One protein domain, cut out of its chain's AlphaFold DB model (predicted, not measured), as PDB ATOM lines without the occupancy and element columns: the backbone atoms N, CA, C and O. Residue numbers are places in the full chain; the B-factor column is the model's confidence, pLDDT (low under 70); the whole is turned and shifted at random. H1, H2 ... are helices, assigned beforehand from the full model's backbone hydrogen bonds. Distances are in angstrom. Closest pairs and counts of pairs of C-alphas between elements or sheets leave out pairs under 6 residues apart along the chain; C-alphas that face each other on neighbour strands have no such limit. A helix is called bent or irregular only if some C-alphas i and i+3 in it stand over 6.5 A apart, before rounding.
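This is residues 6 to 81 of the 154 residues of the protein "Hypothetical protein" of Didymodactylos carnosus (UniProt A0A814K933). Four helices of similar length stand round a common long axis in an up-and-down bundle, each running against the one before it, with H1 and H3 on one diagonal and H2 and H4 on the other. Tight links turn the chain at the ends of the bundle, and the stretch after H4, residues 73 to 81, comes to lie at the end where H1 begins and H2 ends. The printed part has 76 residues with four named helices, in the order H1 H2 H3 H4, and no named strand, and its class is all helix. It is compact, with a radius of gyration of the C-alphas of 11.6 A, and spans 34 by 24 by 20 A.

Find C-alpha 6 at (376.981, 265.009, 304.179); from there H1 runs through residues 6 to 18, 20.0 A from first to last C-alpha. It is irregular, with C-alphas 14 and 17 at 7.0 A from each other. Next comes H2, residues 22 to 36, the longest helix by residues at 22.0 A; it is irregular too, with C-alphas 23 and 26 at 7.1 A. Look for C-alpha 41 at (377.374, 281.443, 293.866), where H3 begins; it holds residues 41 to 54 and measures 19.8 A. H4, residues 59 to 72, measures 18.1 A and ends with C-alpha 72 at (369.058, 280.040, 306.568). H4 is neither bent nor irregular, but only just: C-alphas 68 and 71 are 6.2 A apart.

Begin with the helical hairpin of H1 and H2, which touch at a shallow tilt of 30 degrees, opposite ways; their closest C-alphas, those of Leu 16 and His 25, are 6.2 A apart. H2 and H3 form a second helical hairpin, at a shallow tilt of 15 degrees. H2 touches H3 with residues 31 to 36 alone, and the closest C-alphas, of Val 35 and Ala 47, are 5.8 A apart. H3 and H4 are close but not clearly touching, with the closest C-alphas, of Leu 52 and Leu 62, at 6.8 A. Go on to H4 and H1, which touch at a shallow tilt of 27 degrees, opposite ways; the closest C-alphas, of Leu 18 and Val 61, are 5.3 A apart. H1 and H3 are apart, and so are H2 and H4. Along the backbone, every O i to N i+4 pair in H3 is within hydrogen-bond range, against 7 of 9 in H1, 9 of 11 in H2 and 8 of 10 in H4.

The two C-alphas farthest apart, those of Glu 20 and Gln 81, are 34.5 A from each other. The printed part has no cut. The links H1 to H2, H2 to H3 and H3 to H4 are tight. In the B-factor column of this predicted model the mean pLDDT of the printed part is 95.3, and no printed residue is under 70.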
ATOM      1  N   SER A   6     377.465 266.303 303.661       90.06
ATOM      2  CA  SER A   6     376.981 265.009 304.179       90.06
ATOM      3  C   SER A   6     375.893 265.176 305.249       90.06
ATOM      4  O   SER A   6     374.899 264.445 305.274       90.06
ATOM      5  N   HIS A   7     376.039 266.176 306.122       91.25
ATOM      6  CA  HIS A   7     375.040 266.472 307.144       91.25
ATOM      7  C   HIS A   7     373.775 267.107 306.589       91.25
ATOM      8  O   HIS A   7     372.684 266.744 307.037       91.25
ATOM      9  N   MET A   8     373.911 268.041 305.650       94.50
ATOM     10  CA  MET A   8     372.769 268.619 304.955       94.50
ATOM     11  C   MET A   8     371.988 267.519 304.229       94.50
ATOM     12  O   MET A   8     370.814 267.300 304.537       94.50
ATOM     13  N   ARG A   9     372.670 266.748 303.375       95.12
ATOM     14  CA  ARG A   9     372.098 265.675 302.556       95.12
ATOM     15  C   ARG A   9     371.302 264.678 303.397       95.12
ATOM     16  O   ARG A   9     370.134 264.413 303.122       95.12
ATOM     17  N   LYS A  10     371.883 264.193 304.503       94.81
ATOM     18  CA  LYS A  10     371.202 263.281 305.446       94.81
ATOM     19  C   LYS A  10     369.955 263.895 306.087       94.81
ATOM     20  O   LYS A  10     369.015 263.170 306.408       94.81
ATOM     21  N   ARG A  11     369.940 265.205 306.351       95.88
ATOM     22  CA  ARG A  11     368.774 265.884 306.938       95.88
ATOM     23  C   ARG A  11     367.655 266.058 305.918       95.88
ATOM     24  O   ARG A  11     366.509 265.806 306.281       95.88
ATOM     25  N   VAL A  12     367.981 266.412 304.675       96.44
ATOM     26  CA  VAL A  12     366.989 266.480 303.594       96.44
ATOM     27  C   VAL A  12     366.402 265.102 303.317       96.44
ATOM     28  O   VAL A  12     365.185 264.963 303.316       96.44
ATOM     29  N   GLN A  13     367.235 264.060 303.246       96.44
ATOM     30  CA  GLN A  13     366.770 262.683 303.069       96.44
ATOM     31  C   GLN A  13     365.748 262.263 304.139       96.44
ATOM     32  O   GLN A  13     364.723 261.658 303.833       96.44
ATOM     33  N   LYS A  14     365.966 262.646 305.407       96.56
ATOM     34  CA  LYS A  14     365.004 262.399 306.499       96.56
ATOM     35  C   LYS A  14     363.678 263.138 306.326       96.56
ATOM     36  O   LYS A  14     362.705 262.762 306.972       96.56
ATOM     37  N   LYS A  15     363.634 264.191 305.511       96.88
ATOM     38  CA  LYS A  15     362.461 265.031 305.243       96.88
ATOM     39  C   LYS A  15     361.790 264.736 303.902       96.88
ATOM     40  O   LYS A  15     360.720 265.281 303.670       96.88
ATOM     41  N   LEU A  16     362.317 263.812 303.095       95.38
ATOM     42  CA  LEU A  16     361.662 263.364 301.857       95.38
ATOM     43  C   LEU A  16     360.299 262.708 302.094       95.38
ATOM     44  O   LEU A  16     359.456 262.746 301.222       95.38
ATOM     45  N   HIS A  17     360.004 262.200 303.296       94.62
ATOM     46  CA  HIS A  17     358.649 261.723 303.620       94.62
ATOM     47  C   HIS A  17     357.553 262.806 303.516       94.62
ATOM     48  O   HIS A  17     356.379 262.485 303.678       94.62
ATOM     49  N   LEU A  18     357.931 264.079 303.337       94.12
ATOM     50  CA  LEU A  18     357.021 265.189 303.057       94.12
ATOM     51  C   LEU A  18     356.592 265.262 301.581       94.12
ATOM     52  O   LEU A  18     355.638 265.979 301.291       94.12
ATOM     53  N   THR A  19     357.296 264.566 300.686       93.38
ATOM     54  CA  THR A  19     356.967 264.408 299.265       93.38
ATOM     55  C   THR A  19     355.701 263.560 299.118       93.38
ATOM     56  O   THR A  19     355.499 262.596 299.863       93.38
ATOM     57  N   GLU A  20     354.837 263.929 298.180       88.88
ATOM     58  CA  GLU A  20     353.570 263.248 297.912       88.88
ATOM     59  C   GLU A  20     353.802 261.884 297.253       88.88
ATOM     60  O   GLU A  20     353.213 260.884 297.674       88.88
ATOM     61  N   ASP A  21     354.717 261.828 296.280       90.62
ATOM     62  CA  ASP A  21     355.132 260.594 295.614       90.62
ATOM     63  C   ASP A  21     356.528 260.129 296.062       90.62
ATOM     64  O   ASP A  21     357.562 260.743 295.785       90.62
ATOM     65  N   LYS A  22     356.570 258.961 296.710       91.00
ATOM     66  CA  LYS A  22     357.815 258.337 297.179       91.00
ATOM     67  C   LYS A  22     358.758 257.931 296.051       91.00
ATOM     68  O   LYS A  22     359.959 257.811 296.297       91.00
ATOM     69  N   ASN A  23     358.245 257.710 294.842       93.19
ATOM     70  CA  ASN A  23     359.069 257.341 293.692       93.19
ATOM     71  C   ASN A  23     360.021 258.478 293.289       93.19
ATOM     72  O   ASN A  23     361.088 258.216 292.741       93.19
ATOM     73  N   LEU A  24     359.681 259.723 293.637       94.56
ATOM     74  CA  LEU A  24     360.468 260.915 293.315       94.56
ATOM     75  C   LEU A  24     361.647 261.140 294.269       94.56
ATOM     76  O   LEU A  24     362.501 261.980 294.002       94.56
ATOM     77  N   HIS A  25     361.732 260.406 295.384       95.81
ATOM     78  CA  HIS A  25     362.757 260.637 296.409       95.81
ATOM     79  C   HIS A  25     364.185 260.594 295.857       95.81
ATOM     80  O   HIS A  25     364.999 261.442 296.219       95.81
ATOM     81  N   ASN A  26     364.492 259.599 295.021       96.00
ATOM     82  CA  ASN A  26     365.833 259.448 294.461       96.00
ATOM     83  C   ASN A  26     366.138 260.591 293.493       96.00
ATOM     84  O   ASN A  26     367.161 261.243 293.643       96.00
ATOM     85  N   GLU A  27     365.201 260.914 292.600       97.38
ATOM     86  CA  GLU A  27     365.386 261.980 291.614       97.38
ATOM     87  C   GLU A  27     365.551 263.362 292.272       97.38
ATOM     88  O   GLU A  27     366.413 264.144 291.877       97.38
ATOM     89  N   ILE A  28     364.783 263.654 293.330       97.12
ATOM     90  CA  ILE A  28     364.945 264.882 294.122       97.12
ATOM     91  C   ILE A  28     366.349 264.945 294.732       97.12
ATOM     92  O   ILE A  28     366.979 266.004 294.729       97.12
ATOM     93  N   MET A  29     366.841 263.832 295.280       97.19
ATOM     94  CA  MET A  29     368.175 263.783 295.878       97.19
ATOM     95  C   MET A  29     369.280 263.918 294.833       97.19
ATOM     96  O   MET A  29     370.228 264.653 295.088       97.19
ATOM     97  N   ASP A  30     369.140 263.287 293.671       97.50
ATOM     98  CA  ASP A  30     370.110 263.381 292.574       97.50
ATOM     99  C   ASP A  30     370.201 264.819 292.038       97.50
ATOM    100  O   ASP A  30     371.292 265.340 291.776       97.50
ATOM    101  N   ASP A  31     369.070 265.523 291.958       97.75
ATOM    102  CA  ASP A  31     369.063 266.942 291.609       97.75
ATOM    103  C   ASP A  31     369.735 267.805 292.691       97.75
ATOM    104  O   ASP A  31     370.464 268.740 292.365       97.75
ATOM    105  N   ILE A  32     369.527 267.515 293.983       97.31
ATOM    106  CA  ILE A  32     370.208 268.231 295.077       97.31
ATOM    107  C   ILE A  32     371.718 267.961 295.041       97.31
ATOM    108  O   ILE A  32     372.505 268.894 295.223       97.31
ATOM    109  N   ASP A  33     372.119 266.717 294.780       96.25
ATOM    110  CA  ASP A  33     373.513 266.318 294.585       96.25
ATOM    111  C   ASP A  33     374.113 267.092 293.391       96.25
ATOM    112  O   ASP A  33     375.215 267.626 293.486       96.25
ATOM    113  N   THR A  34     373.349 267.302 292.317       96.69
ATOM    114  CA  THR A  34     373.764 268.137 291.177       96.69
ATOM    115  C   THR A  34     373.896 269.618 291.551       96.69
ATOM    116  O   THR A  34     374.876 270.271 291.189       96.69
ATOM    117  N   VAL A  35     372.940 270.175 292.306       97.12
ATOM    118  CA  VAL A  35     373.012 271.565 292.795       97.12
ATOM    119  C   VAL A  35     374.253 271.764 293.669       97.12
ATOM    120  O   VAL A  35     374.889 272.820 293.591       97.12
ATOM    121  N   GLN A  36     374.632 270.762 294.466       96.06
ATOM    122  CA  GLN A  36     375.799 270.814 295.343       96.06
ATOM    123  C   GLN A  36     377.110 271.054 294.587       96.06
ATOM    124  O   GLN A  36     377.968 271.793 295.076       96.06
ATOM    125  N   LEU A  37     377.223 270.511 293.374       94.50
ATOM    126  CA  LEU A  37     378.389 270.648 292.497       94.50
ATOM    127  C   LEU A  37     378.525 272.042 291.866       94.50
ATOM    128  O   LEU A  37     379.459 272.295 291.102       94.50
ATOM    129  N   SER A  38     377.616 272.970 292.175       96.06
ATOM    130  CA  SER A  38     377.724 274.358 291.732       96.06
ATOM    131  C   SER A  38     379.081 274.942 292.121       96.06
ATOM    132  O   SER A  38     379.424 275.033 293.296       96.06
ATOM    133  N   ASN A  39     379.843 275.391 291.128       94.19
ATOM    134  CA  ASN A  39     381.208 275.897 291.299       94.19
ATOM    135  C   ASN A  39     381.294 277.401 291.610       94.19
ATOM    136  O   ASN A  39     382.381 277.939 291.795       94.19
ATOM    137  N   SER A  40     380.158 278.094 291.651       95.19
ATOM    138  CA  SER A  40     380.079 279.509 291.998       95.19
ATOM    139  C   SER A  40     378.717 279.832 292.599       95.19
ATOM    140  O   SER A  40     377.736 279.129 292.344       95.19
ATOM    141  N   GLN A  41     378.639 280.941 293.334       95.19
ATOM    142  CA  GLN A  41     377.374 281.443 293.866       95.19
ATOM    143  C   GLN A  41     376.340 281.688 292.756       95.19
ATOM    144  O   GLN A  41     375.182 281.310 292.895       95.19
ATOM    145  N   LYS A  42     376.760 282.256 291.618       97.12
ATOM    146  CA  LYS A  42     375.867 282.507 290.478       97.12
ATOM    147  C   LYS A  42     375.283 281.204 289.925       97.12
ATOM    148  O   LYS A  42     374.085 281.137 289.662       97.12
ATOM    149  N   THR A  43     376.116 280.175 289.758       97.31
ATOM    150  CA  THR A  43     375.669 278.845 289.315       97.31
ATOM    151  C   THR A  43     374.677 278.260 290.317       97.31
ATOM    152  O   THR A  43     373.607 277.809 289.918       97.31
ATOM    153  N   PHE A  44     374.989 278.353 291.611       97.25
ATOM    154  CA  PHE A  44     374.145 277.855 292.693       97.25
ATOM    155  C   PHE A  44     372.769 278.537 292.730       97.25
ATOM    156  O   PHE A  44     371.740 277.869 292.808       97.25
ATOM    157  N   GLU A  45     372.715 279.862 292.602       97.06
ATOM    158  CA  GLU A  45     371.459 280.624 292.567       97.06
ATOM    159  C   GLU A  45     370.585 280.264 291.357       97.06
ATOM    160  O   GLU A  45     369.360 280.216 291.460       97.06
ATOM    161  N   VAL A  46     371.191 280.008 290.195       98.00
ATOM    162  CA  VAL A  46     370.446 279.573 289.005       98.00
ATOM    163  C   VAL A  46     369.964 278.132 289.169       98.00
ATOM    164  O   VAL A  46     368.790 277.854 288.921       98.00
ATOM    165  N   ALA A  47     370.836 277.231 289.622       98.00
ATOM    166  CA  ALA A  47     370.515 275.823 289.819       98.00
ATOM    167  C   ALA A  47     369.388 275.636 290.846       98.00
ATOM    168  O   ALA A  47     368.431 274.913 290.588       98.00
ATOM    169  N   THR A  48     369.432 276.365 291.963       97.44
ATOM    170  CA  THR A  48     368.371 276.337 292.983       97.44
ATOM    171  C   THR A  48     367.044 276.881 292.451       97.44
ATOM    172  O   THR A  48     366.007 276.268 292.684       97.44
ATOM    173  N   LYS A  49     367.041 277.956 291.650       97.50
ATOM    174  CA  LYS A  49     365.815 278.438 290.978       97.50
ATOM    175  C   LYS A  49     365.215 277.392 290.035       97.50
ATOM    176  O   LYS A  49     363.995 277.235 289.997       97.50
ATOM    177  N   LEU A  50     366.052 276.684 289.275       98.19
ATOM    178  CA  LEU A  50     365.604 275.605 288.389       98.19
ATOM    179  C   LEU A  50     365.063 274.410 289.182       98.19
ATOM    180  O   LEU A  50     363.998 273.900 288.838       98.19
ATOM    181  N   PHE A  51     365.735 274.029 290.270       98.00
ATOM    182  CA  PHE A  51     365.291 272.985 291.193       98.00
ATOM    183  C   PHE A  51     363.899 273.288 291.767       98.00
ATOM    184  O   PHE A  51     362.984 272.477 291.629       98.00
ATOM    185  N   LEU A  52     363.698 274.490 292.322       97.31
ATOM    186  CA  LEU A  52     362.402 274.916 292.866       97.31
ATOM    187  C   LEU A  52     361.301 274.923 291.796       97.31
ATOM    188  O   LEU A  52     360.158 274.565 292.067       97.31
ATOM    189  N   LYS A  53     361.641 275.308 290.560       97.81
ATOM    190  CA  LYS A  53     360.695 275.298 289.438       97.81
ATOM    191  C   LYS A  53     360.301 273.878 289.022       97.81
ATOM    192  O   LYS A  53     359.129 273.665 288.709       97.81
ATOM    193  N   LYS A  54     361.254 272.938 288.985       97.69
ATOM    194  CA  LYS A  54     361.022 271.532 288.611       97.69
ATOM    195  C   LYS A  54     360.097 270.849 289.618       97.69
ATOM    196  O   LYS A  54     359.086 270.282 289.224       97.69
ATOM    197  N   TRP A  55     360.392 270.996 290.907       96.81
ATOM    198  CA  TRP A  55     359.703 270.290 291.990       96.81
ATOM    199  C   TRP A  55     358.512 271.049 292.581       96.81
ATOM    200  O   TRP A  55     358.078 270.745 293.686       96.81
ATOM    201  N   LYS A  56     357.968 272.043 291.867       95.88
ATOM    202  CA  LYS A  56     356.905 272.936 292.367       95.88
ATOM    203  C   LYS A  56     355.648 272.220 292.888       95.88
ATOM    204  O   LYS A  56     354.905 272.819 293.653       95.88
ATOM    205  N   SER A  57     355.381 270.994 292.429       94.44
ATOM    206  CA  SER A  57     354.265 270.165 292.900       94.44
ATOM    207  C   SER A  57     354.496 269.622 294.311       94.44
ATOM    208  O   SER A  57     353.542 269.381 295.034       94.44
ATOM    209  N   GLU A  58     355.752 269.490 294.732       95.12
ATOM    210  CA  GLU A  58     356.158 268.939 296.023       95.12
ATOM    211  C   GLU A  58     356.312 270.056 297.071       95.12
ATOM    212  O   GLU A  58     357.384 270.300 297.633       95.12
ATOM    213  N   GLU A  59     355.224 270.786 297.326       94.38
ATOM    214  CA  GLU A  59     355.243 272.053 298.073       94.38
ATOM    215  C   GLU A  59     355.836 271.914 299.486       94.38
ATOM    216  O   GLU A  59     356.657 272.731 299.904       94.38
ATOM    217  N   LYS A  60     355.488 270.850 300.219       95.44
ATOM    218  CA  LYS A  60     355.919 270.661 301.617       95.44
ATOM    219  C   LYS A  60     357.426 270.456 301.750       95.44
ATOM    220  O   LYS A  60     358.051 271.028 302.650       95.44
ATOM    221  N   VAL A  61     358.021 269.632 300.884       94.88
ATOM    222  CA  VAL A  61     359.473 269.407 300.907       94.88
ATOM    223  C   VAL A  61     360.213 270.640 300.393       94.88
ATOM    224  O   VAL A  61     361.244 270.997 300.964       94.88
ATOM    225  N   LEU A  62     359.659 271.349 299.402       95.56
ATOM    226  CA  LEU A  62     360.235 272.593 298.899       95.56
ATOM    227  C   LEU A  62     360.204 273.723 299.920       95.56
ATOM    228  O   LEU A  62     361.187 274.456 300.035       95.56
ATOM    229  N   GLN A  63     359.119 273.854 300.681       96.69
ATOM    230  CA  GLN A  63     359.010 274.848 301.741       96.69
ATOM    231  C   GLN A  63     360.088 274.608 302.801       96.69
ATOM    232  O   GLN A  63     360.838 275.524 303.131       96.69
ATOM    233  N   TYR A  64     360.227 273.358 303.263       96.81
ATOM    234  CA  TYR A  64     361.299 272.968 304.179       96.81
ATOM    235  C   TYR A  64     362.688 273.252 303.591       96.81
ATOM    236  O   TYR A  64     363.548 273.816 304.272       96.81
ATOM    237  N   PHE A  65     362.920 272.854 302.337       96.75
ATOM    238  CA  PHE A  65     364.222 272.998 301.698       96.75
ATOM    239  C   PHE A  65     364.613 274.467 301.529       96.75
ATOM    240  O   PHE A  65     365.732 274.847 301.865       96.75
ATOM    241  N   SER A  66     363.675 275.303 301.087       96.62
ATOM    242  CA  SER A  66     363.898 276.733 300.876       96.62
ATOM    243  C   SER A  66     364.222 277.442 302.187       96.62
ATOM    244  O   SER A  66     365.285 278.056 302.301       96.62
ATOM    245  N   SER A  67     363.381 277.273 303.211       96.50
ATOM    246  CA  SER A  67     363.570 277.960 304.492       96.50
ATOM    247  C   SER A  67     364.861 277.532 305.196       96.50
ATOM    248  O   SER A  67     365.615 278.350 305.723       96.50
ATOM    249  N   GLU A  68     365.145 276.226 305.210       96.25
ATOM    250  CA  GLU A  68     366.265 275.687 305.981       96.25
ATOM    251  C   GLU A  68     367.590 275.809 305.218       96.25
ATOM    252  O   GLU A  68     368.600 276.208 305.800       96.25
ATOM    253  N   TRP A  69     367.609 275.474 303.924       96.31
ATOM    254  CA  TRP A  69     368.843 275.230 303.168       96.31
ATOM    255  C   TRP A  69     369.164 276.276 302.108       96.31
ATOM    256  O   TRP A  69     370.302 276.290 301.638       96.31
ATOM    257  N   LEU A  70     368.225 277.158 301.760       95.38
ATOM    258  CA  LEU A  70     368.469 278.265 300.826       95.38
ATOM    259  C   LEU A  70     368.480 279.625 301.531       95.38
ATOM    260  O   LEU A  70     369.331 280.458 301.231       95.38
ATOM    261  N   GLU A  71     367.588 279.840 302.496       94.25
ATOM    262  CA  GLU A  71     367.489 281.107 303.230       94.25
ATOM    263  C   GLU A  71     368.388 281.122 304.469       94.25
ATOM    264  O   GLU A  71     369.173 282.049 304.666       94.25
ATOM    265  N   SER A  72     368.311 280.081 305.305       92.75
ATOM    266  CA  SER A  72     369.058 280.040 306.568       92.75
ATOM    267  C   SER A  72     370.490 279.511 306.411       92.75
ATOM    268  O   SER A  72     371.431 280.075 306.975       92.75
ATOM    269  N   LYS A  73     370.678 278.403 305.677       93.19
ATOM    270  CA  LYS A  73     371.933 277.624 305.680       93.19
ATOM    271  C   LYS A  73     372.447 277.297 304.280       93.19
ATOM    272  O   LYS A  73     372.779 276.151 304.017       93.19
ATOM    273  N   ASN A  74     372.590 278.292 303.407       92.56
ATOM    274  CA  ASN A  74     372.997 278.132 301.997       92.56
ATOM    275  C   ASN A  74     374.472 277.770 301.729       92.56
ATOM    276  O   ASN A  74     374.913 277.762 300.583       92.56
ATOM    277  N   GLY A  75     375.257 277.474 302.763       92.81
ATOM    278  CA  GLY A  75     376.703 277.299 302.645       92.81
ATOM    279  C   GLY A  75     377.183 275.870 302.360       92.81
ATOM    280  O   GLY A  75     378.191 275.479 302.941       92.81
ATOM    281  N   TRP A  76     376.468 275.071 301.566       93.50
ATOM    282  CA  TRP A  76     376.733 273.626 301.390       93.50
ATOM    283  C   TRP A  76     377.215 273.205 299.988       93.50
ATOM    284  O   TRP A  76     377.468 272.020 299.779       93.50
ATOM    285  N   TYR A  77     377.341 274.140 299.043       94.50
ATOM    286  CA  TYR A  77     377.804 273.877 297.673       94.50
ATOM    287  C   TYR A  77     379.328 274.049 297.532       94.50
ATOM    288  O   TYR A  77     379.930 274.850 298.252       94.50
ATOM    289  N   GLU A  78     379.952 273.321 296.600       92.44
ATOM    290  CA  GLU A  78     381.420 273.277 296.413       92.44
ATOM    291  C   GLU A  78     382.031 274.661 296.136       92.44
ATOM    292  O   GLU A  78     383.060 275.048 296.691       92.44
ATOM    293  N   GLY A  79     381.358 275.453 295.301       92.19
ATOM    294  CA  GLY A  79     381.803 276.779 294.884       92.19
ATOM    295  C   GLY A  79     381.851 277.836 295.985       92.19
ATOM    296  O   GLY A  79     382.375 278.921 295.741       92.19
ATOM    297  N   LEU A  80     381.307 277.562 297.176       91.50
ATOM    298  CA  LEU A  80     381.340 278.503 298.295       91.50
ATOM    299  C   LEU A  80     382.774 278.727 298.779       91.50
ATOM    300  O   LEU A  80     383.164 279.851 299.093       91.50
ATOM    301  N   GLN A  81     383.543 277.643 298.867       88.44
ATOM    302  CA  GLN A  81     384.930 277.681 299.290       88.44
ATOM    303  C   GLN A  81     385.717 276.634 298.512       88.44
ATOM    304  O   GLN A  81     385.875 275.491 298.936       88.44
TER     305      GLN A  81